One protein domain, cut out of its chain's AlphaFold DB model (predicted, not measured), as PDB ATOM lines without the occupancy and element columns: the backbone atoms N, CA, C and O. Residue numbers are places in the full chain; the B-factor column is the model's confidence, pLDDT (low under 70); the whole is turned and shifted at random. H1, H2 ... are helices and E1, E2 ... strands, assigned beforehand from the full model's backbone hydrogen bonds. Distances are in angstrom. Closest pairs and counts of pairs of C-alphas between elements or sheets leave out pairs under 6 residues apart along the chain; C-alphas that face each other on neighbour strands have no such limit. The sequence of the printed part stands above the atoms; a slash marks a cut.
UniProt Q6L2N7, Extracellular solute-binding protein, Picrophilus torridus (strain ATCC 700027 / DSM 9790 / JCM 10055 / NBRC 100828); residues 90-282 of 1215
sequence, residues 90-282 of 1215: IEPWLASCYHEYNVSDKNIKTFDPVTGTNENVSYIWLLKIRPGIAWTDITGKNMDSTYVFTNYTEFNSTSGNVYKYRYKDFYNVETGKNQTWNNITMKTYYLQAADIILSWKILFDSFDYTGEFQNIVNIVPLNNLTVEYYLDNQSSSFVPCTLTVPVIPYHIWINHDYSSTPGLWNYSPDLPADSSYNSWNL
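What this domain is: This is residues 90 to 282 of the 1215 residues of the protein "Extracellular solute-binding protein" of Picrophilus torridus (strain ATCC 700027 / DSM 9790 / JCM 10055 / NBRC 100828) (UniProt Q6L2N7). A twisted four-stranded sheet, E2, E5, E13 and E12, is the core; H1 packs along one face of it, and the small hairpin E3 and E4 crosses part of the other face. Three more short two-stranded ribbons, E6 with E11, E7 with E8 and E9 with E10, lie round the E12 side, and H2 packs on H1, with residues 257 to 282 following it without a named element. The printed part has 193 residues, with strands E1 to E11, then H1, E12, E13 and H2 along the chain. The class is mixed, helices and strands, but named elements hold 84 residues, under half; the five sheets are antiparallel, the largest in the order E2, E5, E13, E12. The whole is compact, with a radius of gyration of the C-alphas of 16.3 A and spans of 46 by 41 by 33 A.

How they stand to each other: The largest sheet runs E2, residues 95 to 102, E5, residues 123 to 129, E13, residues 226 to 231, and E12, residues 216 to 223; E2 and E12 are its edge strands. N 99 and O 126 join E2 and E5 within hydrogen-bond range at 2.9 A, N 125 and O 229 join E5 and E13 at 2.9 A, and N 228 and O 220 join the hairpin E12 and E13 at 2.9 A. H1, residues 193 to 203, is on this sheet at a height of 9.7 A, over E13 and E12, in two layers, a helix on one face of a sheet. It runs along the strands, at 0 degrees to E12 on the local plane; its closest C-alpha pair with E12 is Ala 193 and Pro 221, 5.7 A apart. The hairpin E3, residues 108 to 111, and E4, residues 118 to 121, forms a sandwich with the sheet, two sheets face to face, their strands at 86 degrees; N 119 and O 110 are 2.8 A apart. The closest C-alphas of E4 and E13 are those of Val 121 and Leu 231, 5.4 A apart. The hairpin E9, residues 169 to 172, and E10, residues 177 to 180, has N 179 and O 170 at 2.8 A; the closest C-alphas of E9 and E12, Asn 172 and Leu 222, are 7.3 A apart. E8, residues 162 to 166, runs on into E9 at 66 degrees and forms a hairpin with E7, residues 152 to 156, with N 153 and O 165 at 2.9 A. E6, residues 146 to 149, runs on into E7 at 74 degrees and pairs with E11, residues 184 to 187, with N 147 and O 186 at 2.9 A. H2, residues 250 to 256, touches H1 at Asp 195 and Tyr 250, C-alphas 4.7 A apart, the same way at a shallow tilt of 33 degrees, only just short of steep. In H1 every O i to N i+4 pair is within hydrogen-bond range; in H2 1 of 3 is, beside 3 of 4 O i to N i+3 pairs. E1, residues 90 to 92, pairs with no named strand.

Where its parts are: E2 is 20.7 A long from first to last C-alpha, E5 19.5 A, E12 19.4 A, E13 16.4 A and H1 15.7 A. E1 begins at C-alpha 90, (-49.509, 52.803, -10.151). H1 begins at C-alpha 193, (-50.983, 37.336, -24.448). H2 ends at C-alpha 256, (-42.450, 43.767, -39.172).

The domain as a whole: The two C-alphas farthest apart, those of Asp 105 and Gly 140, are 49.2 A apart. The printed part has no cut. The links E5 to E6, H1 to E12 and E13 to H2 are long. The mean pLDDT of the printed part is 91.4, and no printed residue is under 70.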
ATOM      1  N   ILE A  90     -49.440  53.670  -8.973       86.31
ATOM      2  CA  ILE A  90     -49.509  52.803 -10.151       86.31
ATOM      3  C   ILE A  90     -50.600  51.756  -9.942       86.31
ATOM      4  O   ILE A  90     -50.557  50.979  -8.987       86.31
ATOM      5  N   GLU A  91     -51.581  51.722 -10.842       91.50
ATOM      6  CA  GLU A  91     -52.729  50.812 -10.761       91.50
ATOM      7  C   GLU A  91     -52.827  49.878 -11.982       91.50
ATOM      8  O   GLU A  91     -52.401  50.237 -13.082       91.50
ATOM      9  N   PRO A  92     -53.419  48.670 -11.838       95.31
ATOM     10  CA  PRO A  92     -53.730  47.806 -12.977       95.31
ATOM     11  C   PRO A  92     -54.683  48.473 -13.985       95.31
ATOM     12  O   PRO A  92     -55.856  48.730 -13.681       95.31
ATOM     13  N   TRP A  93     -54.208  48.668 -15.217       96.00
ATOM     14  CA  TRP A  93     -54.917  49.376 -16.281       96.00
ATOM     15  C   TRP A  93     -55.454  48.434 -17.357       96.00
ATOM     16  O   TRP A  93     -56.593  47.978 -17.234       96.00
ATOM     17  N   LEU A  94     -54.664  48.063 -18.374       97.44
ATOM     18  CA  LEU A  94     -55.048  46.975 -19.289       97.44
ATOM     19  C   LEU A  94     -55.046  45.615 -18.579       97.44
ATOM     20  O   LEU A  94     -55.788  44.701 -18.954       97.44
ATOM     21  N   ALA A  95     -54.245  45.482 -17.523       97.50
ATOM     22  CA  ALA A  95     -54.297  44.351 -16.621       97.50
ATOM     23  C   ALA A  95     -55.438  44.498 -15.607       97.50
ATOM     24  O   ALA A  95     -55.809  45.580 -15.158       97.50
ATOM     25  N   SER A  96     -56.006  43.360 -15.227       95.50
ATOM     26  CA  SER A  96     -56.951  43.247 -14.117       95.50
ATOM     27  C   SER A  96     -56.236  43.073 -12.778       95.50
ATOM     28  O   SER A  96     -56.739  43.546 -11.761       95.50
ATOM     29  N   CYS A  97     -55.074  42.415 -12.785       95.12
ATOM     30  CA  CYS A  97     -54.154  42.292 -11.661       95.12
ATOM     31  C   CYS A  97     -52.789  41.759 -12.128       95.12
ATOM     32  O   CYS A  97     -52.667  41.217 -13.233       95.12
ATOM     33  N   TYR A  98     -51.800  41.874 -11.246       96.00
ATOM     34  CA  TYR A  98     -50.485  41.248 -11.344       96.00
ATOM     35  C   TYR A  98     -50.026  40.752  -9.964       96.00
ATOM     36  O   TYR A  98     -50.497  41.257  -8.942       96.00
ATOM     37  N   HIS A  99     -49.153  39.743  -9.917       94.81
ATOM     38  CA  HIS A  99     -48.610  39.203  -8.665       94.81
ATOM     39  C   HIS A  99     -47.224  38.586  -8.855       94.81
ATOM     40  O   HIS A  99     -47.018  37.849  -9.817       94.81
ATOM     41  N   GLU A 100     -46.318  38.834  -7.910       94.38
ATOM     42  CA  GLU A 100     -44.974  38.251  -7.875       94.38
ATOM     43  C   GLU A 100     -44.947  36.921  -7.109       94.38
ATOM     44  O   GLU A 100     -45.569  36.776  -6.056       94.38
ATOM     45  N   TYR A 101     -44.168  35.963  -7.604       95.06
ATOM     46  CA  TYR A 101     -43.860  34.702  -6.940       95.06
ATOM     47  C   TYR A 101     -42.346  34.490  -6.890       95.06
ATOM     48  O   TYR A 101     -41.692  34.440  -7.930       95.06
ATOM     49  N   ASN A 102     -41.793  34.267  -5.695       94.19
ATOM     50  CA  ASN A 102     -40.429  33.755  -5.552       94.19
ATOM     51  C   ASN A 102     -40.426  32.241  -5.816       94.19
ATOM     52  O   ASN A 102     -41.102  31.475  -5.122       94.19
ATOM     53  N   VAL A 103     -39.674  31.820  -6.832       95.62
ATOM     54  CA  VAL A 103     -39.566  30.428  -7.295       95.62
ATOM     55  C   VAL A 103     -38.119  29.933  -7.341       95.62
ATOM     56  O   VAL A 103     -37.831  28.903  -7.953       95.62
ATOM     57  N   SER A 104     -37.205  30.631  -6.664       92.75
ATOM     58  CA  SER A 104     -35.779  30.282  -6.589       92.75
ATOM     59  C   SER A 104     -35.531  28.844  -6.104       92.75
ATOM     60  O   SER A 104     -34.588  28.184  -6.537       92.75
ATOM     61  N   ASP A 105     -36.422  28.301  -5.271       93.25
ATOM     62  CA  ASP A 105     -36.353  26.928  -4.760       93.25
ATOM     63  C   ASP A 105     -36.793  25.853  -5.776       93.25
ATOM     64  O   ASP A 105     -36.628  24.654  -5.528       93.25
ATOM     65  N   LYS A 106     -37.355  26.252  -6.925       92.12
ATOM     66  CA  LYS A 106     -37.921  25.341  -7.932       92.12
ATOM     67  C   LYS A 106     -36.928  24.902  -9.006       92.12
ATOM     68  O   LYS A 106     -37.238  23.961  -9.734       92.12
ATOM     69  N   ASN A 107     -35.743  25.520  -9.087       91.06
ATOM     70  CA  ASN A 107     -34.721  25.246 -10.112       91.06
ATOM     71  C   ASN A 107     -35.282  25.304 -11.549       91.06
ATOM     72  O   ASN A 107     -35.026  24.418 -12.370       91.06
ATOM     73  N   ILE A 108     -36.097  26.319 -11.835       94.62
ATOM     74  CA  ILE A 108     -36.717  26.505 -13.149       94.62
ATOM     75  C   ILE A 108     -35.672  27.069 -14.117       94.62
ATOM     76  O   ILE A 108     -34.856  27.914 -13.749       94.62
ATOM     77  N   LYS A 109     -35.714  26.598 -15.366       93.75
ATOM     78  CA  LYS A 109     -34.969  27.178 -16.484       93.75
ATOM     79  C   LYS A 109     -35.903  27.478 -17.636       93.75
ATOM     80  O   LYS A 109     -36.846  26.721 -17.875       93.75
ATOM     81  N   THR A 110     -35.600  28.534 -18.370       93.69
ATOM     82  CA  THR A 110     -36.332  28.916 -19.575       93.69
ATOM     83  C   THR A 110     -35.364  29.294 -20.680       93.69
ATOM     84  O   THR A 110     -34.241  29.699 -20.402       93.69
ATOM     85  N   PHE A 111     -35.785  29.129 -21.930       91.75
ATOM     86  CA  PHE A 111     -35.010  29.629 -23.058       91.75
ATOM     87  C   PHE A 111     -35.252  31.125 -23.175       91.75
ATOM     88  O   PHE A 111     -36.406  31.531 -23.330       91.75
ATOM     89  N   ASP A 112     -34.180  31.898 -23.102       90.81
ATOM     90  CA  ASP A 112     -34.212  33.325 -23.336       90.81
ATOM     91  C   ASP A 112     -34.022  33.598 -24.832       90.81
ATOM     92  O   ASP A 112     -32.963  33.289 -25.393       90.81
ATOM     93  N   PRO A 113     -35.048  34.135 -25.515       84.00
ATOM     94  CA  PRO A 113     -34.923  34.494 -26.909       84.00
ATOM     95  C   PRO A 113     -33.846  35.563 -27.137       84.00
ATOM     96  O   PRO A 113     -33.135  35.445 -28.125       84.00
ATOM     97  N   VAL A 114     -33.649  36.537 -26.245       81.06
ATOM     98  CA  VAL A 114     -32.722  37.664 -26.457       81.06
ATOM     99  C   VAL A 114     -31.268  37.188 -26.499       81.06
ATOM    100  O   VAL A 114     -30.551  37.461 -27.468       81.06
ATOM    101  N   THR A 115     -30.841  36.414 -25.499       83.12
ATOM    102  CA  THR A 115     -29.473  35.862 -25.424       83.12
ATOM    103  C   THR A 115     -29.285  34.583 -26.247       83.12
ATOM    104  O   THR A 115     -28.164  34.237 -26.637       83.12
ATOM    105  N   GLY A 116     -30.372  33.862 -26.533       84.88
ATOM    106  CA  GLY A 116     -30.345  32.569 -27.212       84.88
ATOM    107  C   GLY A 116     -29.846  31.414 -26.335       84.88
ATOM    108  O   GLY A 116     -29.447  30.370 -26.867       84.88
ATOM    109  N   THR A 117     -29.849  31.572 -25.007       89.25
ATOM    110  CA  THR A 117     -29.418  30.532 -24.061       89.25
ATOM    111  C   THR A 117     -30.527  30.125 -23.081       89.25
ATOM    112  O   THR A 117     -31.646  30.621 -23.149       89.25
ATOM    113  N   ASN A 118     -30.271  29.119 -22.235       92.19
ATOM    114  CA  ASN A 118     -31.221  28.724 -21.192       92.19
ATOM    115  C   ASN A 118     -30.832  29.382 -19.871       92.19
ATOM    116  O   ASN A 118     -29.870  28.940 -19.234       92.19
ATOM    117  N   GLU A 119     -31.644  30.334 -19.437       94.94
ATOM    118  CA  GLU A 119     -31.440  31.095 -18.213       94.94
ATOM    119  C   GLU A 119     -32.196  30.489 -17.030       94.94
ATOM    120  O   GLU A 119     -33.177  29.748 -17.182       94.94
ATOM    121  N   ASN A 120     -31.699  30.761 -15.824       96.25
ATOM    122  CA  ASN A 120     -32.386  30.378 -14.594       96.25
ATOM    123  C   ASN A 120     -33.561  31.328 -14.335       96.25
ATOM    124  O   ASN A 120     -33.515  32.493 -14.710       96.25
ATOM    125  N   VAL A 121     -34.595  30.835 -13.656       96.69
ATOM    126  CA  VAL A 121     -35.743  31.648 -13.237       96.69
ATOM    127  C   VAL A 121     -35.859  31.584 -11.722       96.69
ATOM    128  O   VAL A 121     -36.066  30.505 -11.157       96.69
ATOM    129  N   SER A 122     -35.740  32.741 -11.076       95.94
ATOM    130  CA  SER A 122     -35.828  32.886  -9.619       95.94
ATOM    131  C   SER A 122     -37.124  33.564  -9.184       95.94
ATOM    132  O   SER A 122     -37.608  33.296  -8.082       95.94
ATOM    133  N   TYR A 123     -37.717  34.390 -10.049       95.88
ATOM    134  CA  TYR A 123     -38.958  35.113  -9.787       95.88
ATOM    135  C   TYR A 123     -39.895  35.018 -10.988       95.88
ATOM    136  O   TYR A 123     -39.456  34.959 -12.137       95.88
ATOM    137  N   ILE A 124     -41.200  34.970 -10.725       97.25
ATOM    138  CA  ILE A 124     -42.229  34.971 -11.766       97.25
ATOM    139  C   ILE A 124     -43.296  36.002 -11.428       97.25
ATOM    140  O   ILE A 124     -43.915  35.927 -10.368       97.25
ATOM    141  N   TRP A 125     -43.571  36.906 -12.364       97.25
ATOM    142  CA  TRP A 125     -44.704  37.821 -12.292       97.25
ATOM    143  C   TRP A 125     -45.859  37.315 -13.152       97.25
ATOM    144  O   TRP A 125     -45.760  37.234 -14.376       97.25
ATOM    145  N   LEU A 126     -46.979  36.984 -12.515       97.75
ATOM    146  CA  LEU A 126     -48.218  36.587 -13.180       97.75
ATOM    147  C   LEU A 126     -49.046  37.832 -13.504       97.75
ATOM    148  O   LEU A 126     -49.462  38.532 -12.586       97.75
ATOM    149  N   LEU A 127     -49.366  38.058 -14.776       98.19
ATOM    150  CA  LEU A 127     -50.192  39.173 -15.250       98.19
ATOM    151  C   LEU A 127     -51.502  38.653 -15.863       98.19
ATOM    152  O   LEU A 127     -51.494  37.795 -16.751       98.19
ATOM    153  N   LYS A 128     -52.646  39.202 -15.430       98.31
ATOM    154  CA  LYS A 128     -53.971  38.866 -15.982       98.31
ATOM    155  C   LYS A 128     -54.540  40.017 -16.795       98.31
ATOM    156  O   LYS A 128     -54.933  41.038 -16.233       98.31
ATOM    157  N   ILE A 129     -54.671  39.820 -18.100       98.19
ATOM    158  CA  ILE A 129     -55.192  40.804 -19.056       98.19
ATOM    159  C   ILE A 129     -56.711  40.944 -18.897       98.19
ATOM    160  O   ILE A 129     -57.433  39.951 -18.757       98.19
ATOM    161  N   ARG A 130     -57.230  42.176 -18.954       96.50
ATOM    162  CA  ARG A 130     -58.677  42.424 -18.972       96.50
ATOM    163  C   ARG A 130     -59.310  41.863 -20.257       96.50
ATOM    164  O   ARG A 130     -58.882  42.205 -21.358       96.50
ATOM    165  N   PRO A 131     -60.370  41.041 -20.170       94.88
ATOM    166  CA  PRO A 131     -61.018  40.499 -21.359       94.88
ATOM    167  C   PRO A 131     -61.627  41.587 -22.257       94.88
ATOM    168  O   PRO A 131     -62.235  42.553 -21.799       94.88
ATOM    169  N   GLY A 132     -61.541  41.390 -23.572       90.50
ATOM    170  CA  GLY A 132     -62.293  42.182 -24.544       90.50
ATOM    171  C   GLY A 132     -61.792  43.612 -24.766       90.50
ATOM    172  O   GLY A 132     -62.566  44.431 -25.261       90.50
ATOM    173  N   ILE A 133     -60.544  43.937 -24.426       95.38
ATOM    174  CA  ILE A 133     -59.886  45.172 -24.886       95.38
ATOM    175  C   ILE A 133     -59.717  45.074 -26.402       95.38
ATOM    176  O   ILE A 133     -59.070  44.143 -26.865       95.38
ATOM    177  N   ALA A 134     -60.327  45.982 -27.166       92.31
ATOM    178  CA  ALA A 134     -60.295  45.948 -28.627       92.31
ATOM    179  C   ALA A 134     -59.232  46.888 -29.200       92.31
ATOM    180  O   ALA A 134     -59.071  47.999 -28.695       92.31
ATOM    181  N   TRP A 135     -58.580  46.452 -30.276       93.12
ATOM    182  CA  TRP A 135     -57.735  47.302 -31.111       93.12
ATOM    183  C   TRP A 135     -58.595  48.258 -31.957       93.12
ATOM    184  O   TRP A 135     -59.747  47.955 -32.289       93.12
ATOM    185  N   THR A 136     -58.059  49.431 -32.292       90.06
ATOM    186  CA  THR A 136     -58.783  50.493 -33.019       90.06
ATOM    187  C   THR A 136     -59.099  50.144 -34.476       90.06
ATOM    188  O   THR A 136     -59.969  50.773 -35.075       90.06
ATOM    189  N   ASP A 137     -58.475  49.105 -35.035       87.50
ATOM    190  CA  ASP A 137     -58.740  48.565 -36.374       87.50
ATOM    191  C   ASP A 137     -59.912  47.565 -36.414       87.50
ATOM    192  O   ASP A 137     -60.157  46.916 -37.438       87.50
ATOM    193  N   ILE A 138     -60.659  47.415 -35.315       83.56
ATOM    194  CA  ILE A 138     -61.827  46.538 -35.270       83.56
ATOM    195  C   ILE A 138     -62.898  46.989 -36.275       83.56
ATOM    196  O   ILE A 138     -63.425  48.100 -36.249       83.56
ATOM    197  N   THR A 139     -63.274  46.081 -37.169       80.56
ATOM    198  CA  THR A 139     -64.322  46.268 -38.173       80.56
ATOM    199  C   THR A 139     -65.205  45.030 -38.236       80.56
ATOM    200  O   THR A 139     -64.793  43.926 -37.892       80.56
ATOM    201  N   GLY A 140     -66.411  45.161 -38.796       77.19
ATOM    202  CA  GLY A 140     -67.270  43.995 -39.027       77.19
ATOM    203  C   GLY A 140     -66.640  42.890 -39.889       77.19
ATOM    204  O   GLY A 140     -67.134  41.769 -39.874       77.19
ATOM    205  N   LYS A 141     -65.550  43.182 -40.615       76.69
ATOM    206  CA  LYS A 141     -64.841  42.220 -41.468       76.69
ATOM    207  C   LYS A 141     -63.789  41.391 -40.725       76.69
ATOM    208  O   LYS A 141     -63.530  40.276 -41.159       76.69
ATOM    209  N   ASN A 142     -63.182  41.908 -39.652       80.62
ATOM    210  CA  ASN A 142     -62.122  41.214 -38.902       80.62
ATOM    211  C   ASN A 142     -62.570  40.712 -37.512       80.62
ATOM    212  O   ASN A 142     -61.770  40.093 -36.817       80.62
ATOM    213  N   MET A 143     -63.848  40.880 -37.134       78.25
ATOM    214  CA  MET A 143     -64.419  40.388 -35.862       78.25
ATOM    215  C   MET A 143     -64.352  38.860 -35.655       78.25
ATOM    216  O   MET A 143     -64.543  38.382 -34.537       78.25
ATOM    217  N   ASP A 144     -64.073  38.076 -36.696       82.19
ATOM    218  CA  ASP A 144     -63.898  36.619 -36.593       82.19
ATOM    219  C   ASP A 144     -62.482  36.151 -36.957       82.19
ATOM    220  O   ASP A 144     -62.187  34.957 -36.894       82.19
ATOM    221  N   SER A 145     -61.583  37.080 -37.286       90.25
ATOM    222  CA  SER A 145     -60.205  36.763 -37.647       90.25
ATOM    223  C   SER A 145     -59.418  36.248 -36.438       90.25
ATOM    224  O   SER A 145     -59.527  36.756 -35.316       90.25
ATOM    225  N   THR A 146     -58.614  35.209 -36.674       93.44
ATOM    226  CA  THR A 146     -57.759  34.579 -35.661       93.44
ATOM    227  C   THR A 146     -56.358  34.340 -36.203       93.44
ATOM    228  O   THR A 146     -56.166  34.219 -37.413       93.44
ATOM    229  N   TYR A 147     -55.390  34.250 -35.299       92.00
ATOM    230  CA  TYR A 147     -54.034  33.789 -35.565       92.00
ATOM    231  C   TYR A 147     -53.654  32.706 -34.552       92.00
ATOM    232  O   TYR A 147     -54.317  32.517 -33.530       92.00
ATOM    233  N   VAL A 148     -52.599  31.953 -34.852       92.88
ATOM    234  CA  VAL A 148     -52.091  30.907 -33.962       92.88
ATOM    235  C   VAL A 148     -50.729  31.340 -33.444       92.88
ATOM    236  O   VAL A 148     -49.773  31.398 -34.212       92.88
ATOM    237  N   PHE A 149     -50.637  31.610 -32.143       91.94
ATOM    238  CA  PHE A 149     -49.358  31.797 -31.470       91.94
ATOM    239  C   PHE A 149     -48.773  30.420 -31.148       91.94
ATOM    240  O   PHE A 149     -49.395  29.610 -30.450       91.94
ATOM    241  N   THR A 150     -47.618  30.106 -31.733       91.50
ATOM    242  CA  THR A 150     -47.058  28.749 -31.687       91.50
ATOM    243  C   THR A 150     -46.045  28.584 -30.564       91.50
ATOM    244  O   THR A 150     -45.437  29.548 -30.114       91.50
ATOM    245  N   ASN A 151     -45.797  27.340 -30.156       90.69
ATOM    246  CA  ASN A 151     -44.700  27.005 -29.245       90.69
ATOM    247  C   ASN A 151     -43.313  26.987 -29.927       90.69
ATOM    248  O   ASN A 151     -42.387  26.346 -29.436       90.69
ATOM    249  N   TYR A 152     -43.170  27.630 -31.086       91.25
ATOM    250  CA  TYR A 152     -41.947  27.681 -31.878       91.25
ATOM    251  C   TYR A 152     -41.573  29.132 -32.176       91.25
ATOM    252  O   TYR A 152     -42.443  29.947 -32.478       91.25
ATOM    253  N   THR A 153     -40.280  29.437 -32.121       87.44
ATOM    254  CA  THR A 153     -39.724  30.744 -32.474       87.44
ATOM    255  C   THR A 153     -38.491  30.554 -33.357       87.44
ATOM    256  O   THR A 153     -37.703  29.627 -33.146       87.44
ATOM    257  N   GLU A 154     -38.341  31.424 -34.350       90.19
ATOM    258  CA  GLU A 154     -37.179  31.508 -35.236       90.19
ATOM    259  C   GLU A 154     -36.829  32.979 -35.416       90.19
ATOM    260  O   GLU A 154     -37.705  33.757 -35.779       90.19
ATOM    261  N   PHE A 155     -35.595  33.351 -35.090       88.69
ATOM    262  CA  PHE A 155     -35.153  34.744 -35.068       88.69
ATOM    263  C   PHE A 155     -33.623  34.825 -35.101       88.69
ATOM    264  O   PHE A 155     -32.931  33.830 -34.851       88.69
ATOM    265  N   ASN A 156     -33.109  36.029 -35.336       88.00
ATOM    266  CA  ASN A 156     -31.697  36.355 -35.154       88.00
ATOM    267  C   ASN A 156     -31.501  37.085 -33.817       88.00
ATOM    268  O   ASN A 156     -32.182  38.062 -33.539       88.00
ATOM    269  N   SER A 157     -30.615  36.608 -32.945       78.81
ATOM    270  CA  SER A 157     -30.288  37.356 -31.711       78.81
ATOM    271  C   SER A 157     -29.664  38.722 -32.028       78.81
ATOM    272  O   SER A 157     -29.211  38.947 -33.151       78.81
ATOM    273  N   THR A 158     -29.536  39.588 -31.020       75.88
ATOM    274  CA  THR A 158     -28.772  40.853 -31.101       75.88
ATOM    275  C   THR A 158     -27.328  40.636 -31.580       75.88
ATOM    276  O   THR A 158     -26.762  41.444 -32.309       75.88
ATOM    277  N   SER A 159     -26.742  39.469 -31.280       75.81
ATOM    278  CA  SER A 159     -25.415  39.050 -31.765       75.81
ATOM    279  C   SER A 159     -25.396  38.521 -33.214       75.81
ATOM    280  O   SER A 159     -24.363  38.042 -33.679       75.81
ATOM    281  N   GLY A 160     -26.529  38.535 -33.925       77.19
ATOM    282  CA  GLY A 160     -26.660  38.064 -35.311       77.19
ATOM    283  C   GLY A 160     -26.740  36.540 -35.485       77.19
ATOM    284  O   GLY A 160     -26.787  36.052 -36.613       77.19
ATOM    285  N   ASN A 161     -26.765  35.766 -34.394       83.75
ATOM    286  CA  ASN A 161     -26.896  34.306 -34.458       83.75
ATOM    287  C   ASN A 161     -28.345  33.887 -34.732       83.75
ATOM    288  O   ASN A 161     -29.254  34.345 -34.043       83.75
ATOM    289  N   VAL A 162     -28.533  32.964 -35.680       88.69
ATOM    290  CA  VAL A 162     -29.836  32.364 -36.008       88.69
ATOM    291  C   VAL A 162     -30.217  31.325 -34.951       88.69
ATOM    292  O   VAL A 162     -29.507  30.330 -34.775       88.69
ATOM    293  N   TYR A 163     -31.375  31.490 -34.319       88.62
ATOM    294  CA  TYR A 163     -31.930  30.530 -33.367       88.62
ATOM    295  C   TYR A 163     -33.258  29.964 -33.852       88.62
ATOM    296  O   TYR A 163     -34.120  30.672 -34.363       88.62
ATOM    297  N   LYS A 164     -33.434  28.656 -33.653       91.50
ATOM    298  CA  LYS A 164     -34.698  27.940 -33.850       91.50
ATOM    299  C   LYS A 164     -34.993  27.178 -32.574       91.50
ATOM    300  O   LYS A 164     -34.273  26.232 -32.245       91.50
ATOM    301  N   TYR A 165     -36.044  27.563 -31.865       91.44
ATOM    302  CA  TYR A 165     -36.387  26.946 -30.589       91.44
ATOM    303  C   TYR A 165     -37.849  26.524 -30.550       91.44
ATOM    304  O   TYR A 165     -38.736  27.235 -31.020       91.44
ATOM    305  N   ARG A 166     -38.103  25.340 -29.985       92.50
ATOM    306  CA  ARG A 166     -39.453  24.839 -29.724       92.50
ATOM    307  C   ARG A 166     -39.624  24.631 -28.229       92.50
ATOM    308  O   ARG A 166     -39.044  23.703 -27.665       92.50
ATOM    309  N   TYR A 167     -40.456  25.463 -27.623       90.25
ATOM    310  CA  TYR A 167     -40.834  25.350 -26.228       90.25
ATOM    311  C   TYR A 167     -41.666  24.081 -26.028       90.25
ATOM    312  O   TYR A 167     -42.691  23.881 -26.679       90.25
ATOM    313  N   LYS A 168     -41.190  23.185 -25.159       89.38
ATOM    314  CA  LYS A 168     -41.905  21.946 -24.821       89.38
ATOM    315  C   LYS A 168     -42.845  22.167 -23.654       89.38
ATOM    316  O   LYS A 168     -44.025  21.859 -23.766       89.38
ATOM    317  N   ASP A 169     -42.312  22.745 -22.583       90.50
ATOM    318  CA  ASP A 169     -42.984  22.894 -21.303       90.50
ATOM    319  C   ASP A 169     -42.691  24.286 -20.716       90.50
ATOM    320  O   ASP A 169     -41.675  24.895 -21.058       90.50
ATOM    321  N   PHE A 170     -43.557  24.774 -19.828       91.19
ATOM    322  CA  PHE A 170     -43.356  25.972 -19.003       91.19
ATOM    323  C   PHE A 170     -43.858  25.712 -17.574       91.19
ATOM    324  O   PHE A 170     -44.688  24.822 -17.366       91.19
ATOM    325  N   TYR A 171     -43.358  26.446 -16.579       93.06
ATOM    326  CA  TYR A 171     -43.765  26.280 -15.181       93.06
ATOM    327  C   TYR A 171     -44.949  27.189 -14.856       93.06
ATOM    328  O   TYR A 171     -44.791  28.392 -14.795       93.06
ATOM    329  N   ASN A 172     -46.127  26.635 -14.586       94.06
ATOM    330  CA  ASN A 172     -47.304  27.440 -14.262       94.06
ATOM    331  C   ASN A 172     -47.393  27.679 -12.745       94.06
ATOM    332  O   ASN A 172     -47.640  26.724 -11.990       94.06
ATOM    333  N   VAL A 173     -47.259  28.934 -12.303       93.88
ATOM    334  CA  VAL A 173     -47.259  29.305 -10.873       93.88
ATOM    335  C   VAL A 173     -48.604  29.066 -10.196       93.88
ATOM    336  O   VAL A 173     -48.634  28.655  -9.038       93.88
ATOM    337  N   GLU A 174     -49.720  29.224 -10.914       93.19
ATOM    338  CA  GLU A 174     -51.062  28.980 -10.365       93.19
ATOM    339  C   GLU A 174     -51.289  27.494 -10.043       93.19
ATOM    340  O   GLU A 174     -52.052  27.158  -9.136       93.19
ATOM    341  N   THR A 175     -50.627  26.589 -10.773       93.69
ATOM    342  CA  THR A 175     -50.734  25.135 -10.546       93.69
ATOM    343  C   THR A 175     -49.542  24.522  -9.811       93.69
ATOM    344  O   THR A 175     -49.633  23.373  -9.366       93.69
ATOM    345  N   GLY A 176     -48.432  25.258  -9.693       92.62
ATOM    346  CA  GLY A 176     -47.173  24.805  -9.100       92.62
ATOM    347  C   GLY A 176     -46.495  23.657  -9.859       92.62
ATOM    348  O   GLY A 176     -45.827  22.825  -9.240       92.62
ATOM    349  N   LYS A 177     -46.735  23.527 -11.172       91.69
ATOM    350  CA  LYS A 177     -46.286  22.388 -11.995       91.69
ATOM    351  C   LYS A 177     -45.871  22.826 -13.397       91.69
ATOM    352  O   LYS A 177     -46.445  23.757 -13.954       91.69
ATOM    353  N   ASN A 178     -44.958  22.061 -14.000       91.38
ATOM    354  CA  ASN A 178     -44.661  22.170 -15.427       91.38
ATOM    355  C   ASN A 178     -45.850  21.689 -16.268       91.38
ATOM    356  O   ASN A 178     -46.428  20.631 -15.998       91.38
ATOM    357  N   GLN A 179     -46.193  22.458 -17.294       92.19
ATOM    358  CA  GLN A 179     -47.255  22.183 -18.253       92.19
ATOM    359  C   GLN A 179     -46.690  22.195 -19.668       92.19
ATOM    360  O   GLN A 179     -45.791  22.970 -19.971       92.19
ATOM    361  N   THR A 180     -47.235  21.353 -20.544       90.75
ATOM    362  CA  THR A 180     -46.850  21.342 -21.958       90.75
ATOM    363  C   THR A 180     -47.308  22.627 -22.641       90.75
ATOM    364  O   THR A 180     -48.486  22.992 -22.577       90.75
ATOM    365  N   TRP A 181     -46.393  23.281 -23.349       89.50
ATOM    366  CA  TRP A 181     -46.684  24.449 -24.164       89.50
ATOM    367  C   TRP A 181     -47.371  24.015 -25.461       89.50
ATOM    368  O   TRP A 181     -46.752  23.450 -26.366       89.50
ATOM    369  N   ASN A 182     -48.668  24.303 -25.560       88.12
ATOM    370  CA  ASN A 182     -49.475  24.054 -26.754       88.12
ATOM    371  C   ASN A 182     -49.676  25.338 -27.567       88.12
ATOM    372  O   ASN A 182     -49.632  26.436 -27.021       88.12
ATOM    373  N   ASN A 183     -49.938  25.202 -28.869       92.19
ATOM    374  CA  ASN A 183     -50.312  26.342 -29.708       92.19
ATOM    375  C   ASN A 183     -51.616  26.976 -29.204       92.19
ATOM    376  O   ASN A 183     -52.566  26.262 -28.872       92.19
ATOM    377  N   ILE A 184     -51.677  28.306 -29.207       93.44
ATOM    378  CA  ILE A 184     -52.809  29.073 -28.689       93.44
ATOM    379  C   ILE A 184     -53.463  29.834 -29.844       93.44
ATOM    380  O   ILE A 184     -52.812  30.613 -30.538       93.44
ATOM    381  N   THR A 185     -54.758  29.606 -30.066       94.75
ATOM    382  CA  THR A 185     -55.537  30.368 -31.049       94.75
ATOM    383  C   THR A 185     -56.042  31.662 -30.421       94.75
ATOM    384  O   THR A 185     -56.814  31.647 -29.457       94.75
ATOM    385  N   MET A 186     -55.622  32.777 -31.006       94.44
ATOM    386  CA  MET A 186     -55.887  34.131 -30.545       94.44
ATOM    387  C   MET A 186     -56.696  34.912 -31.583       94.44
ATOM    388  O   MET A 186     -56.679  34.611 -32.775       94.44
ATOM    389  N   LYS A 187     -57.469  35.888 -31.119       92.94
ATOM    390  CA  LYS A 187     -58.322  36.766 -31.921       92.94
ATOM    391  C   LYS A 187     -57.505  37.991 -32.330       92.94
ATOM    392  O   LYS A 187     -56.867  38.587 -31.476       92.94
ATOM    393  N   THR A 188     -57.554  38.395 -33.600       89.44
ATOM    394  CA  THR A 188     -56.719  39.515 -34.092       89.44
ATOM    395  C   THR A 188     -57.158  40.881 -33.565       89.44
ATOM    396  O   THR A 188     -56.377  41.807 -33.554       89.44
ATOM    397  N   TYR A 189     -58.413  41.045 -33.157       89.06
ATOM    398  CA  TYR A 189     -58.977  42.357 -32.817       89.06
ATOM    399  C   TYR A 189     -59.060  42.624 -31.307       89.06
ATOM    400  O   TYR A 189     -59.571  43.667 -30.900       89.06
ATOM    401  N   TYR A 190     -58.609  41.683 -30.471       94.00
ATOM    402  CA  TYR A 190     -58.505  41.877 -29.028       94.00
ATOM    403  C   TYR A 190     -57.050  41.821 -28.589       94.00
ATOM    404  O   TYR A 190     -56.291  41.020 -29.121       94.00
ATOM    405  N   LEU A 191     -56.715  42.600 -27.563       96.38
ATOM    406  CA  LEU A 191     -55.453  42.460 -26.852       96.38
ATOM    407  C   LEU A 191     -55.432  41.128 -26.091       96.38
ATOM    408  O   LEU A 191     -56.359  40.802 -25.338       96.38
ATOM    409  N   GLN A 192     -54.373  40.360 -26.310       96.69
ATOM    410  CA  GLN A 192     -54.125  39.014 -25.820       96.69
ATOM    411  C   GLN A 192     -52.635  38.806 -25.519       96.69
ATOM    412  O   GLN A 192     -51.785  39.662 -25.741       96.69
ATOM    413  N   ALA A 193     -52.314  37.645 -24.956       97.00
ATOM    414  CA  ALA A 193     -50.983  37.336 -24.448       97.00
ATOM    415  C   ALA A 193     -49.838  37.515 -25.469       97.00
ATOM    416  O   ALA A 193     -48.753  37.941 -25.084       97.00
ATOM    417  N   ALA A 194     -50.058  37.225 -26.756       96.19
ATOM    418  CA  ALA A 194     -49.008  37.385 -27.766       96.19
ATOM    419  C   ALA A 194     -48.657  38.855 -28.049       96.19
ATOM    420  O   ALA A 194     -47.514  39.129 -28.408       96.19
ATOM    421  N   ASP A 195     -49.592  39.788 -27.841       97.75
ATOM    422  CA  ASP A 195     -49.336  41.226 -27.980       97.75
ATOM    423  C   ASP A 195     -48.300  41.686 -26.942       97.75
ATOM    424  O   ASP A 195     -47.326  42.346 -27.289       97.75
ATOM    425  N   ILE A 196     -48.433  41.237 -25.687       97.38
ATOM    426  CA  ILE A 196     -47.467  41.515 -24.610       97.38
ATOM    427  C   ILE A 196     -46.078  40.953 -24.939       97.38
ATOM    428  O   ILE A 196     -45.071  41.643 -24.797       97.38
ATOM    429  N   ILE A 197     -46.024  39.701 -25.404       95.31
ATOM    430  CA  ILE A 197     -44.758  39.016 -25.704       95.31
ATOM    431  C   ILE A 197     -44.024  39.705 -26.858       95.31
ATOM    432  O   ILE A 197     -42.808  39.866 -26.796       95.31
ATOM    433  N   LEU A 198     -44.741  40.100 -27.915       94.25
ATOM    434  CA  LEU A 198     -44.128  40.807 -29.038       94.25
ATOM    435  C   LEU A 198     -43.704  42.227 -28.655       94.25
ATOM    436  O   LEU A 198     -42.637  42.657 -29.078       94.25
ATOM    437  N   SER A 199     -44.496  42.915 -27.825       96.12
ATOM    438  CA  SER A 199     -44.149  44.251 -27.322       96.12
ATOM    439  C   SER A 199     -42.808  44.232 -26.598       96.12
ATOM    440  O   SER A 199     -41.946  45.034 -26.924       96.12
ATOM    441  N   TRP A 200     -42.583  43.260 -25.708       94.44
ATOM    442  CA  TRP A 200     -41.274  43.064 -25.081       94.44
ATOM    443  C   TRP A 200     -40.162  42.844 -26.108       94.44
ATOM    444  O   TRP A 200     -39.180  43.573 -26.103       94.44
ATOM    445  N   LYS A 201     -40.333  41.881 -27.023       90.00
ATOM    446  CA  LYS A 201     -39.307  41.544 -28.023       90.00
ATOM    447  C   LYS A 201     -38.904  42.717 -28.916       90.00
ATOM    448  O   LYS A 201     -37.764  42.762 -29.351       90.00
ATOM    449  N   ILE A 202     -39.832  43.617 -29.231       92.06
ATOM    450  CA  ILE A 202     -39.554  44.768 -30.094       92.06
ATOM    451  C   ILE A 202     -39.046  45.958 -29.278       92.06
ATOM    452  O   ILE A 202     -38.103  46.614 -29.703       92.06
ATOM    453  N   LEU A 203     -39.652  46.252 -28.125       93.00
ATOM    454  CA  LEU A 203     -39.395  47.495 -27.393       93.00
ATOM    455  C   LEU A 203     -38.210  47.419 -26.424       93.00
ATOM    456  O   LEU A 203     -37.751  48.473 -25.996       93.00
ATOM    457  N   PHE A 204     -37.676  46.235 -26.098       88.38
ATOM    458  CA  PHE A 204     -36.576  46.147 -25.124       88.38
ATOM    459  C   PHE A 204     -35.275  46.846 -25.563       88.38
ATOM    460  O   PHE A 204     -34.502  47.232 -24.694       88.38
ATOM    461  N   ASP A 205     -35.064  47.016 -26.876       85.25
ATOM    462  CA  ASP A 205     -33.946  47.764 -27.483       85.25
ATOM    463  C   ASP A 205     -34.407  49.123 -28.074       85.25
ATOM    464  O   ASP A 205     -33.708  49.725 -28.893       85.25
ATOM    465  N   SER A 206     -35.629  49.577 -27.770       88.25
ATOM    466  CA  SER A 206     -36.122  50.882 -28.248       88.25
ATOM    467  C   SER A 206     -35.489  52.025 -27.466       88.25
ATOM    468  O   SER A 206     -35.126  51.837 -26.312       88.25
ATOM    469  N   PHE A 207     -35.387  53.211 -28.063       75.88
ATOM    470  CA  PHE A 207     -34.688  54.333 -27.431       75.88
ATOM    471  C   PHE A 207     -35.240  54.668 -26.031       75.88
ATOM    472  O   PHE A 207     -34.472  54.702 -25.078       75.88
ATOM    473  N   ASP A 208     -36.562  54.814 -25.902       80.56
ATOM    474  CA  ASP A 208     -37.217  55.253 -24.658       80.56
ATOM    475  C   ASP A 208     -37.515  54.118 -23.658       80.56
ATOM    476  O   ASP A 208     -37.605  54.355 -22.460       80.56
ATOM    477  N   TYR A 209     -37.648  52.865 -24.121       84.94
ATOM    478  CA  TYR A 209     -37.950  51.718 -23.241       84.94
ATOM    479  C   TYR A 209     -36.758  50.779 -23.013       84.94
ATOM    480  O   TYR A 209     -36.921  49.673 -22.479       84.94
ATOM    481  N   THR A 210     -35.554  51.181 -23.426       77.62
ATOM    482  CA  THR A 210     -34.333  50.431 -23.112       77.62
ATOM    483  C   THR A 210     -34.146  50.387 -21.600       77.62
ATOM    484  O   THR A 210     -34.267  51.387 -20.908       77.62
ATOM    485  N   GLY A 211     -33.858  49.201 -21.064       77.69
ATOM    486  CA  GLY A 211     -33.673  49.022 -19.622       77.69
ATOM    487  C   GLY A 211     -34.969  48.861 -18.821       77.69
ATOM    488  O   GLY A 211     -34.894  48.440 -17.674       77.69
ATOM    489  N   GLU A 212     -36.152  49.044 -19.415       84.50
ATOM    490  CA  GLU A 212     -37.448  48.846 -18.738       84.50
ATOM    491  C   GLU A 212     -37.763  47.366 -18.451       84.50
ATOM    492  O   GLU A 212     -38.627  47.041 -17.636       84.50
ATOM    493  N   PHE A 213     -37.057  46.439 -19.107       88.31
ATOM    494  CA  PHE A 213     -37.263  44.988 -19.007       88.31
ATOM    495  C   PHE A 213     -36.182  44.272 -18.178       88.31
ATOM    496  O   PHE A 213     -35.746  43.172 -18.527       88.31
ATOM    497  N   GLN A 214     -35.728  44.887 -17.081       85.75
ATOM    498  CA  GLN A 214     -34.647  44.338 -16.251       85.75
ATOM    499  C   GLN A 214     -34.952  42.929 -15.737       85.75
ATOM    500  O   GLN A 214     -36.058  42.648 -15.270       85.75
ATOM    501  N   ASN A 215     -33.936  42.064 -15.776       90.19
ATOM    502  CA  ASN A 215     -33.959  40.679 -15.293       90.19
ATOM    503  C   ASN A 215     -34.954  39.754 -16.014       90.19
ATOM    504  O   ASN A 215     -35.034  38.574 -15.682       90.19
ATOM    505  N   ILE A 216     -35.718  40.235 -17.004       93.88
ATOM    506  CA  ILE A 216     -36.681  39.411 -17.740       93.88
ATOM    507  C   ILE A 216     -35.935  38.538 -18.740       93.88
ATOM    508  O   ILE A 216     -35.385  39.017 -19.725       93.88
ATOM    509  N   VAL A 217     -36.000  37.231 -18.509       94.81
ATOM    510  CA  VAL A 217     -35.383  36.221 -19.371       94.81
ATOM    511  C   VAL A 217     -36.393  35.539 -20.286       94.81
ATOM    512  O   VAL A 217     -36.012  34.932 -21.276       94.81
ATOM    513  N   ASN A 218     -37.695  35.587 -19.982       94.19
ATOM    514  CA  ASN A 218     -38.738  35.141 -20.912       94.19
ATOM    515  C   ASN A 218     -40.125  35.667 -20.511       94.19
ATOM    516  O   ASN A 218     -40.376  35.941 -19.341       94.19
ATOM    517  N   ILE A 219     -41.061  35.700 -21.460       95.50
ATOM    518  CA  ILE A 219     -42.488  35.919 -21.203       95.50
ATOM    519  C   ILE A 219     -43.280  34.785 -21.853       95.50
ATOM    520  O   ILE A 219     -43.215  34.576 -23.068       95.50
ATOM    521  N   VAL A 220     -44.050  34.052 -21.048       93.06
ATOM    522  CA  VAL A 220     -44.776  32.857 -21.496       93.06
ATOM    523  C   VAL A 220     -46.295  33.036 -21.393       93.06
ATOM    524  O   VAL A 220     -46.799  33.554 -20.393       93.06
ATOM    525  N   PRO A 221     -47.071  32.603 -22.403       94.44
ATOM    526  CA  PRO A 221     -48.522  32.664 -22.356       94.44
ATOM    527  C   PRO A 221     -49.096  31.417 -21.671       94.44
ATOM    528  O   PRO A 221     -48.912  30.292 -22.134       94.44
ATOM    529  N   LEU A 222     -49.875  31.615 -20.608       93.50
ATOM    530  CA  LEU A 222     -50.637  30.539 -19.957       93.50
ATOM    531  C   LEU A 222     -51.926  30.239 -20.721       93.50
ATOM    532  O   LEU A 222     -52.381  29.097 -20.798       93.50
ATOM    533  N   ASN A 223     -52.541  31.291 -21.252       93.12
ATOM    534  CA  ASN A 223     -53.722  31.265 -22.104       93.12
ATOM    535  C   ASN A 223     -53.856  32.631 -22.806       93.12
ATOM    536  O   ASN A 223     -52.975  33.481 -22.708       93.12
ATOM    537  N   ASN A 224     -54.976  32.870 -23.490       95.38
ATOM    538  CA  ASN A 224     -55.224  34.108 -24.235       95.38
ATOM    539  C   ASN A 224     -55.131  35.398 -23.394       95.38
ATOM    540  O   ASN A 224     -54.853  36.451 -23.956       95.38
ATOM    541  N   LEU A 225     -55.404  35.343 -22.087       97.06
ATOM    542  CA  LEU A 225     -55.526  36.507 -21.197       97.06
ATOM    543  C   LEU A 225     -54.612  36.417 -19.967       97.06
ATOM    544  O   LEU A 225     -54.833  37.107 -18.971       97.06
ATOM    545  N   THR A 226     -53.616  35.536 -19.976       97.00
ATOM    546  CA  THR A 226     -52.700  35.373 -18.842       97.00
ATOM    547  C   THR A 226     -51.296  35.114 -19.351       97.00
ATOM    548  O   THR A 226     -51.093  34.201 -20.154       97.00
ATOM    549  N   VAL A 227     -50.346  35.909 -18.862       97.19
ATOM    550  CA  VAL A 227     -48.917  35.774 -19.153       97.19
ATOM    551  C   VAL A 227     -48.129  35.701 -17.855       97.19
ATOM    552  O   VAL A 227     -48.534  36.270 -16.841       97.19
ATOM    553  N   GLU A 228     -47.011  34.996 -17.896       97.38
ATOM    554  CA  GLU A 228     -46.007  35.003 -16.840       97.38
ATOM    555  C   GLU A 228     -44.720  35.617 -17.386       97.38
ATOM    556  O   GLU A 228     -44.220  35.187 -18.426       97.38
ATOM    557  N   TYR A 229     -44.184  36.601 -16.674       97.81
ATOM    558  CA  TYR A 229     -42.846  37.133 -16.897       97.81
ATOM    559  C   TYR A 229     -41.885  36.359 -16.006       97.81
ATOM    560  O   TYR A 229     -42.094  36.274 -14.796       97.81
ATOM    561  N   TYR A 230     -40.868  35.757 -16.605       97.56
ATOM    562  CA  TYR A 230     -39.846  34.985 -15.916       97.56
ATOM    563  C   TYR A 230     -38.621  35.851 -15.738       97.56
ATOM    564  O   TYR A 230     -38.077  36.347 -16.725       97.56
ATOM    565  N   LEU A 231     -38.209  36.011 -14.486       96.00
ATOM    566  CA  LEU A 231     -37.056  36.807 -14.125       96.00
ATOM    567  C   LEU A 231     -35.975  35.930 -13.487       96.00
ATOM    568  O   LEU A 231     -36.271  35.053 -12.662       96.00
ATOM    569  N   ASP A 232     -34.720  36.163 -13.854       94.94
ATOM    570  CA  ASP A 232     -33.566  35.483 -13.255       94.94
ATOM    571  C   ASP A 232     -33.240  36.009 -11.848       94.94
ATOM    572  O   ASP A 232     -32.750  35.248 -11.003       94.94
ATOM    573  N   ASN A 233     -33.609  37.260 -11.564       90.44
ATOM    574  CA  ASN A 233     -33.475  37.930 -10.278       90.44
ATOM    575  C   ASN A 233     -34.668  38.864  -9.983       90.44
ATOM    576  O   ASN A 233     -35.482  39.151 -10.857       90.44
ATOM    577  N   GLN A 234     -34.804  39.325  -8.739       88.00
ATOM    578  CA  GLN A 234     -35.875  40.252  -8.353       88.00
ATOM    579  C   GLN A 234     -35.733  41.597  -9.083       88.00
ATOM    580  O   GLN A 234     -34.618  42.013  -9.387       88.00
ATOM    581  N   SER A 235     -36.850  42.274  -9.355       87.88
ATOM    582  CA  SER A 235     -36.859  43.615  -9.952       87.88
ATOM    583  C   SER A 235     -37.928  44.485  -9.292       87.88
ATOM    584  O   SER A 235     -39.126  44.223  -9.426       87.88
ATOM    585  N   SER A 236     -37.499  45.520  -8.571       84.12
ATOM    586  CA  SER A 236     -38.383  46.516  -7.957       84.12
ATOM    587  C   SER A 236     -38.952  47.501  -8.986       84.12
ATOM    588  O   SER A 236     -40.036  48.049  -8.781       84.12
ATOM    589  N   SER A 237     -38.283  47.649 -10.137       84.00
ATOM    590  CA  SER A 237     -38.750  48.439 -11.280       84.00
ATOM    591  C   SER A 237     -39.856  47.744 -12.083       84.00
ATOM    592  O   SER A 237     -40.554  48.392 -12.852       84.00
ATOM    593  N   PHE A 238     -40.108  46.446 -11.875       90.25
ATOM    594  CA  PHE A 238     -41.041  45.679 -12.709       90.25
ATOM    595  C   PHE A 238     -42.442  46.312 -12.840       90.25
ATOM    596  O   PHE A 238     -42.994  46.428 -13.931       90.25
ATOM    597  N   VAL A 239     -43.048  46.741 -11.732       89.69
ATOM    598  CA  VAL A 239     -44.366  47.399 -11.767       89.69
ATOM    599  C   VAL A 239     -44.301  48.841 -12.296       89.69
ATOM    600  O   VAL A 239     -45.114  49.153 -13.167       89.69
ATOM    601  N   PRO A 240     -43.415  49.726 -11.790       84.50
ATOM    602  CA  PRO A 240     -43.358  51.126 -12.224       84.50
ATOM    603  C   PRO A 240     -42.731  51.381 -13.597       84.50
ATOM    604  O   PRO A 240     -42.903  52.488 -14.089       84.50
ATOM    605  N   CYS A 241     -42.032  50.402 -14.173       85.94
ATOM    606  CA  CYS A 241     -41.293  50.523 -15.430       85.94
ATOM    607  C   CYS A 241     -41.815  49.494 -16.454       85.94
ATOM    608  O   CYS A 241     -42.572  49.816 -17.373       85.94
ATOM    609  N   THR A 242     -41.582  48.193 -16.222       92.50
ATOM    610  CA  THR A 242     -41.967  47.138 -17.185       92.50
ATOM    611  C   THR A 242     -43.469  47.116 -17.492       92.50
ATOM    612  O   THR A 242     -43.878  46.991 -18.648       92.50
ATOM    613  N   LEU A 243     -44.328  47.194 -16.469       95.38
ATOM    614  CA  LEU A 243     -45.781  47.135 -16.668       95.38
ATOM    615  C   LEU A 243     -46.382  48.452 -17.176       95.38
ATOM    616  O   LEU A 243     -47.560  48.459 -17.538       95.38
ATOM    617  N   THR A 244     -45.611  49.536 -17.226       92.62
ATOM    618  CA  THR A 244     -46.014  50.813 -17.825       92.62
ATOM    619  C   THR A 244     -45.524  50.974 -19.265       92.62
ATOM    620  O   THR A 244     -45.956  51.915 -19.927       92.62
ATOM    621  N   VAL A 245     -44.761  50.015 -19.808       93.62
ATOM    622  CA  VAL A 245     -44.431  49.958 -21.244       93.62
ATOM    623  C   VAL A 245     -45.691  49.666 -22.087       93.62
ATOM    624  O   VAL A 245     -46.469  48.757 -21.755       93.62
ATOM    625  N   PRO A 246     -45.924  50.412 -23.185       95.81
ATOM    626  CA  PRO A 246     -47.099  50.251 -24.037       95.81
ATOM    627  C   PRO A 246     -47.146  48.914 -24.779       95.81
ATOM    628  O   PRO A 246     -46.132  48.312 -25.130       95.81
ATOM    629  N   VAL A 247     -48.368  48.458 -25.069       97.75
ATOM    630  CA  VAL A 247     -48.612  47.212 -25.809       97.75
ATOM    631  C   VAL A 247     -48.919  47.503 -27.276       97.75
ATOM    632  O   VAL A 247     -49.860  48.239 -27.581       97.75
ATOM    633  N   ILE A 248     -48.192  46.847 -28.181       96.69
ATOM    634  CA  ILE A 248     -48.389  46.911 -29.635       96.69
ATOM    635  C   ILE A 248     -49.158  45.684 -30.177       96.69
ATOM    636  O   ILE A 248     -49.019  44.578 -29.647       96.69
ATOM    637  N   PRO A 249     -49.977  45.844 -31.238       95.25
ATOM    638  CA  PRO A 249     -50.800  44.765 -31.787       95.25
ATOM    639  C   PRO A 249     -49.988  43.711 -32.553       95.25
ATOM    640  O   PRO A 249     -49.471  43.969 -33.644       95.25
ATOM    641  N   TYR A 250     -49.966  42.481 -32.043       95.81
ATOM    642  CA  TYR A 250     -49.284  41.328 -32.629       95.81
ATOM    643  C   TYR A 250     -49.666  41.107 -34.089       95.81
ATOM    644  O   TYR A 250     -48.799  40.893 -34.932       95.81
ATOM    645  N   HIS A 251     -50.960  41.164 -34.416       92.50
ATOM    646  CA  HIS A 251     -51.454  40.854 -35.764       92.50
ATOM    647  C   HIS A 251     -50.984  41.840 -36.840       92.50
ATOM    648  O   HIS A 251     -51.099  41.528 -38.026       92.50
ATOM    649  N   ILE A 252     -50.468  42.998 -36.433       92.94
ATOM    650  CA  ILE A 252     -49.891  44.011 -37.314       92.94
ATOM    651  C   ILE A 252     -48.371  43.883 -37.285       92.94
ATOM    652  O   ILE A 252     -47.752  43.615 -38.315       92.94
ATOM    653  N   TRP A 253     -47.780  43.995 -36.095       95.25
ATOM    654  CA  TRP A 253     -46.336  44.119 -35.917       95.25
ATOM    655  C   TRP A 253     -45.558  42.838 -36.205       95.25
ATOM    656  O   TRP A 253     -44.387  42.925 -36.557       95.25
ATOM    657  N   ILE A 254     -46.179  41.654 -36.157       93.62
ATOM    658  CA  ILE A 254     -45.482  40.397 -36.478       93.62
ATOM    659  C   ILE A 254     -44.954  40.355 -37.921       93.62
ATOM    660  O   ILE A 254     -43.958  39.695 -38.196       93.62
ATOM    661  N   ASN A 255     -45.583  41.081 -38.852       93.44
ATOM    662  CA  ASN A 255     -45.098  41.180 -40.235       93.44
ATOM    663  C   ASN A 255     -43.872  42.100 -40.369       93.44
ATOM    664  O   ASN A 255     -43.239  42.129 -41.424       93.44
ATOM    665  N   HIS A 256     -43.557  42.829 -39.301       95.38
ATOM    666  CA  HIS A 256     -42.450  43.767 -39.172       95.38
ATOM    667  C   HIS A 256     -41.442  43.315 -38.102       95.38
ATOM    668  O   HIS A 256     -40.489  44.038 -37.849       95.38
ATOM    669  N   ASP A 257     -41.621  42.135 -37.485       93.06
ATOM    670  CA  ASP A 257     -40.735  41.549 -36.463       93.06
ATOM    671  C   ASP A 257     -39.415  41.091 -37.102       93.06
ATOM    672  O   ASP A 257     -39.175  39.906 -37.312       93.06
ATOM    673  N   TYR A 258     -38.610  42.061 -37.521       94.00
ATOM    674  CA  TYR A 258     -37.206  41.972 -37.889       94.00
ATOM    675  C   TYR A 258     -36.610  43.381 -37.898       94.00
ATOM    676  O   TYR A 258     -37.310  44.355 -38.186       94.00
ATOM    677  N   SER A 259     -35.310  43.478 -37.635       94.06
ATOM    678  CA  SER A 259     -34.563  44.730 -37.722       94.06
ATOM    679  C   SER A 259     -33.769  44.824 -39.021       94.06
ATOM    680  O   SER A 259     -33.256  43.824 -39.529       94.06
ATOM    681  N   SER A 260     -33.615  46.039 -39.537       92.81
ATOM    682  CA  SER A 260     -32.678  46.367 -40.622       92.81
ATOM    683  C   SER A 260     -31.330  46.916 -40.134       92.81
ATOM    684  O   SER A 260     -30.420  47.117 -40.940       92.81
ATOM    685  N   THR A 261     -31.167  47.103 -38.821       91.94
ATOM    686  CA  THR A 261     -29.956  47.639 -38.188       91.94
ATOM    687  C   THR A 261     -29.169  46.529 -37.481       91.94
ATOM    688  O   THR A 261     -29.735  45.845 -36.621       91.94
ATOM    689  N   PRO A 262     -27.868  46.342 -37.799       89.88
ATOM    690  CA  PRO A 262     -27.009  45.394 -37.093       89.88
ATOM    691  C   PRO A 262     -26.986  45.648 -35.582       89.88
ATOM    692  O   PRO A 262     -26.901  46.794 -35.155       89.88
ATOM    693  N   GLY A 263     -26.998  44.580 -34.784       86.62
ATOM    694  CA  GLY A 263     -26.918  44.657 -33.319       86.62
ATOM    695  C   GLY A 263     -28.272  44.680 -32.609       86.62
ATOM    696  O   GLY A 263     -28.345  44.251 -31.463       86.62
ATOM    697  N   LEU A 264     -29.342  45.094 -33.291       89.19
ATOM    698  CA  LEU A 264     -30.696  45.032 -32.741       89.19
ATOM    699  C   LEU A 264     -31.281  43.620 -32.825       89.19
ATOM    700  O   LEU A 264     -30.891  42.802 -33.671       89.19
ATOM    701  N   TRP A 265     -32.270  43.360 -31.973       88.00
ATOM    702  CA  TRP A 265     -33.086  42.156 -32.023       88.00
ATOM    703  C   TRP A 265     -33.577  41.800 -33.436       88.00
ATOM    704  O   TRP A 265     -34.040  42.632 -34.213       88.00
ATOM    705  N   ASN A 266     -33.495  40.516 -33.779       91.31
ATOM    706  CA  ASN A 266     -34.020  39.955 -35.022       91.31
ATOM    707  C   ASN A 266     -33.500  40.631 -36.305       91.31
ATOM    708  O   ASN A 266     -34.206  40.737 -37.313       91.31
ATOM    709  N   TYR A 267     -32.238  41.075 -36.284       91.12
ATOM    710  CA  TYR A 267     -31.570  41.690 -37.430       91.12
ATOM    711  C   TYR A 267     -31.558  40.777 -38.661       91.12
ATOM    712  O   TYR A 267     -31.029  39.667 -38.616       91.12
ATOM    713  N   SER A 268     -32.102  41.255 -39.778       90.81
ATOM    714  CA  SER A 268     -32.239  40.511 -41.030       90.81
ATOM    715  C   SER A 268     -31.815  41.380 -42.226       90.81
ATOM    716  O   SER A 268     -32.654  42.086 -42.785       90.81
ATOM    717  N   PRO A 269     -30.537  41.327 -42.663       85.56
ATOM    718  CA  PRO A 269     -29.998  42.214 -43.707       85.56
ATOM    719  C   PRO A 269     -30.657  42.052 -45.081       85.56
ATOM    720  O   PRO A 269     -30.609  42.967 -45.899       85.56
ATOM    721  N   ASP A 270     -31.238  40.880 -45.346       90.06
ATOM    722  CA  ASP A 270     -31.800  40.526 -46.650       90.06
ATOM    723  C   ASP A 270     -33.285  40.915 -46.793       90.06
ATOM    724  O   ASP A 270     -33.867  40.745 -47.868       90.06
ATOM    725  N   LEU A 271     -33.915  41.409 -45.721       91.75
ATOM    726  CA  LEU A 271     -35.311  41.846 -45.729       91.75
ATOM    727  C   LEU A 271     -35.427  43.361 -45.986       91.75
ATOM    728  O   LEU A 271     -34.493  44.112 -45.703       91.75
ATOM    729  N   PRO A 272     -36.558  43.845 -46.541       95.19
ATOM    730  CA  PRO A 272     -36.724  45.261 -46.868       95.19
ATOM    731  C   PRO A 272     -36.631  46.172 -45.636       95.19
ATOM    732  O   PRO A 272     -37.437  46.057 -44.716       95.19
ATOM    733  N   ALA A 273     -35.698  47.128 -45.648       92.62
ATOM    734  CA  ALA A 273     -35.474  48.022 -44.512       92.62
ATOM    735  C   ALA A 273     -36.730  48.820 -44.123       92.62
ATOM    736  O   ALA A 273     -37.134  48.786 -42.967       92.62
ATOM    737  N   ASP A 274     -37.432  49.418 -45.087       93.50
ATOM    738  CA  ASP A 274     -38.629  50.245 -44.847       93.50
ATOM    739  C   ASP A 274     -39.829  49.472 -44.256       93.50
ATOM    740  O   ASP A 274     -40.862  50.058 -43.939       93.50
ATOM    741  N   SER A 275     -39.730  48.145 -44.142       94.19
ATOM    742  CA  SER A 275     -40.744  47.274 -43.538       94.19
ATOM    743  C   SER A 275     -40.265  46.599 -42.245       94.19
ATOM    744  O   SER A 275     -41.010  45.801 -41.686       94.19
ATOM    745  N   SER A 276     -39.063  46.911 -41.759       95.38
ATOM    746  CA  SER A 276     -38.552  46.459 -40.454       95.38
ATOM    747  C   SER A 276     -39.175  47.251 -39.299       95.38
ATOM    748  O   SER A 276     -39.514  48.422 -39.481       95.38
ATOM    749  N   TYR A 277     -39.310  46.669 -38.102       94.94
ATOM    750  CA  TYR A 277     -39.944  47.361 -36.966       94.94
ATOM    751  C   TYR A 277     -39.230  48.670 -36.602       94.94
ATOM    752  O   TYR A 277     -39.875  49.597 -36.128       94.94
ATOM    753  N   ASN A 278     -37.922  48.775 -36.852       94.06
ATOM    754  CA  ASN A 278     -37.098  49.933 -36.503       94.06
ATOM    755  C   ASN A 278     -37.040  51.004 -37.608       94.06
ATOM    756  O   ASN A 278     -36.335  51.998 -37.458       94.06
ATOM    757  N   SER A 279     -37.726  50.810 -38.739       92.94
ATOM    758  CA  SER A 279     -37.754  51.776 -39.857       92.94
ATOM    759  C   SER A 279     -39.132  51.954 -40.495       92.94
ATOM    760  O   SER A 279     -39.354  52.945 -41.191       92.94
ATOM    761  N   TRP A 280     -40.074  51.043 -40.253       94.75
ATOM    762  CA  TRP A 280     -41.428  51.122 -40.784       94.75
ATOM    763  C   TRP A 280     -42.134  52.395 -40.309       94.75
ATOM    764  O   TRP A 280     -42.180  52.701 -39.120       94.75
ATOM    765  N   ASN A 281     -42.706  53.143 -41.249       90.75
ATOM    766  CA  ASN A 281     -43.368  54.421 -40.988       90.75
ATOM    767  C   ASN A 281     -44.877  54.282 -40.704       90.75
ATOM    768  O   ASN A 281     -45.621  55.253 -40.861       90.75
ATOM    769  N   LEU A 282     -45.335  53.079 -40.338       93.00
ATOM    770  CA  LEU A 282     -46.738  52.769 -40.041       93.00
ATOM    771  C   LEU A 282     -47.700  53.071 -41.202       93.00
ATOM    772  O   LEU A 282     -48.835  53.511 -40.995       93.00
TER     773      LEU A 282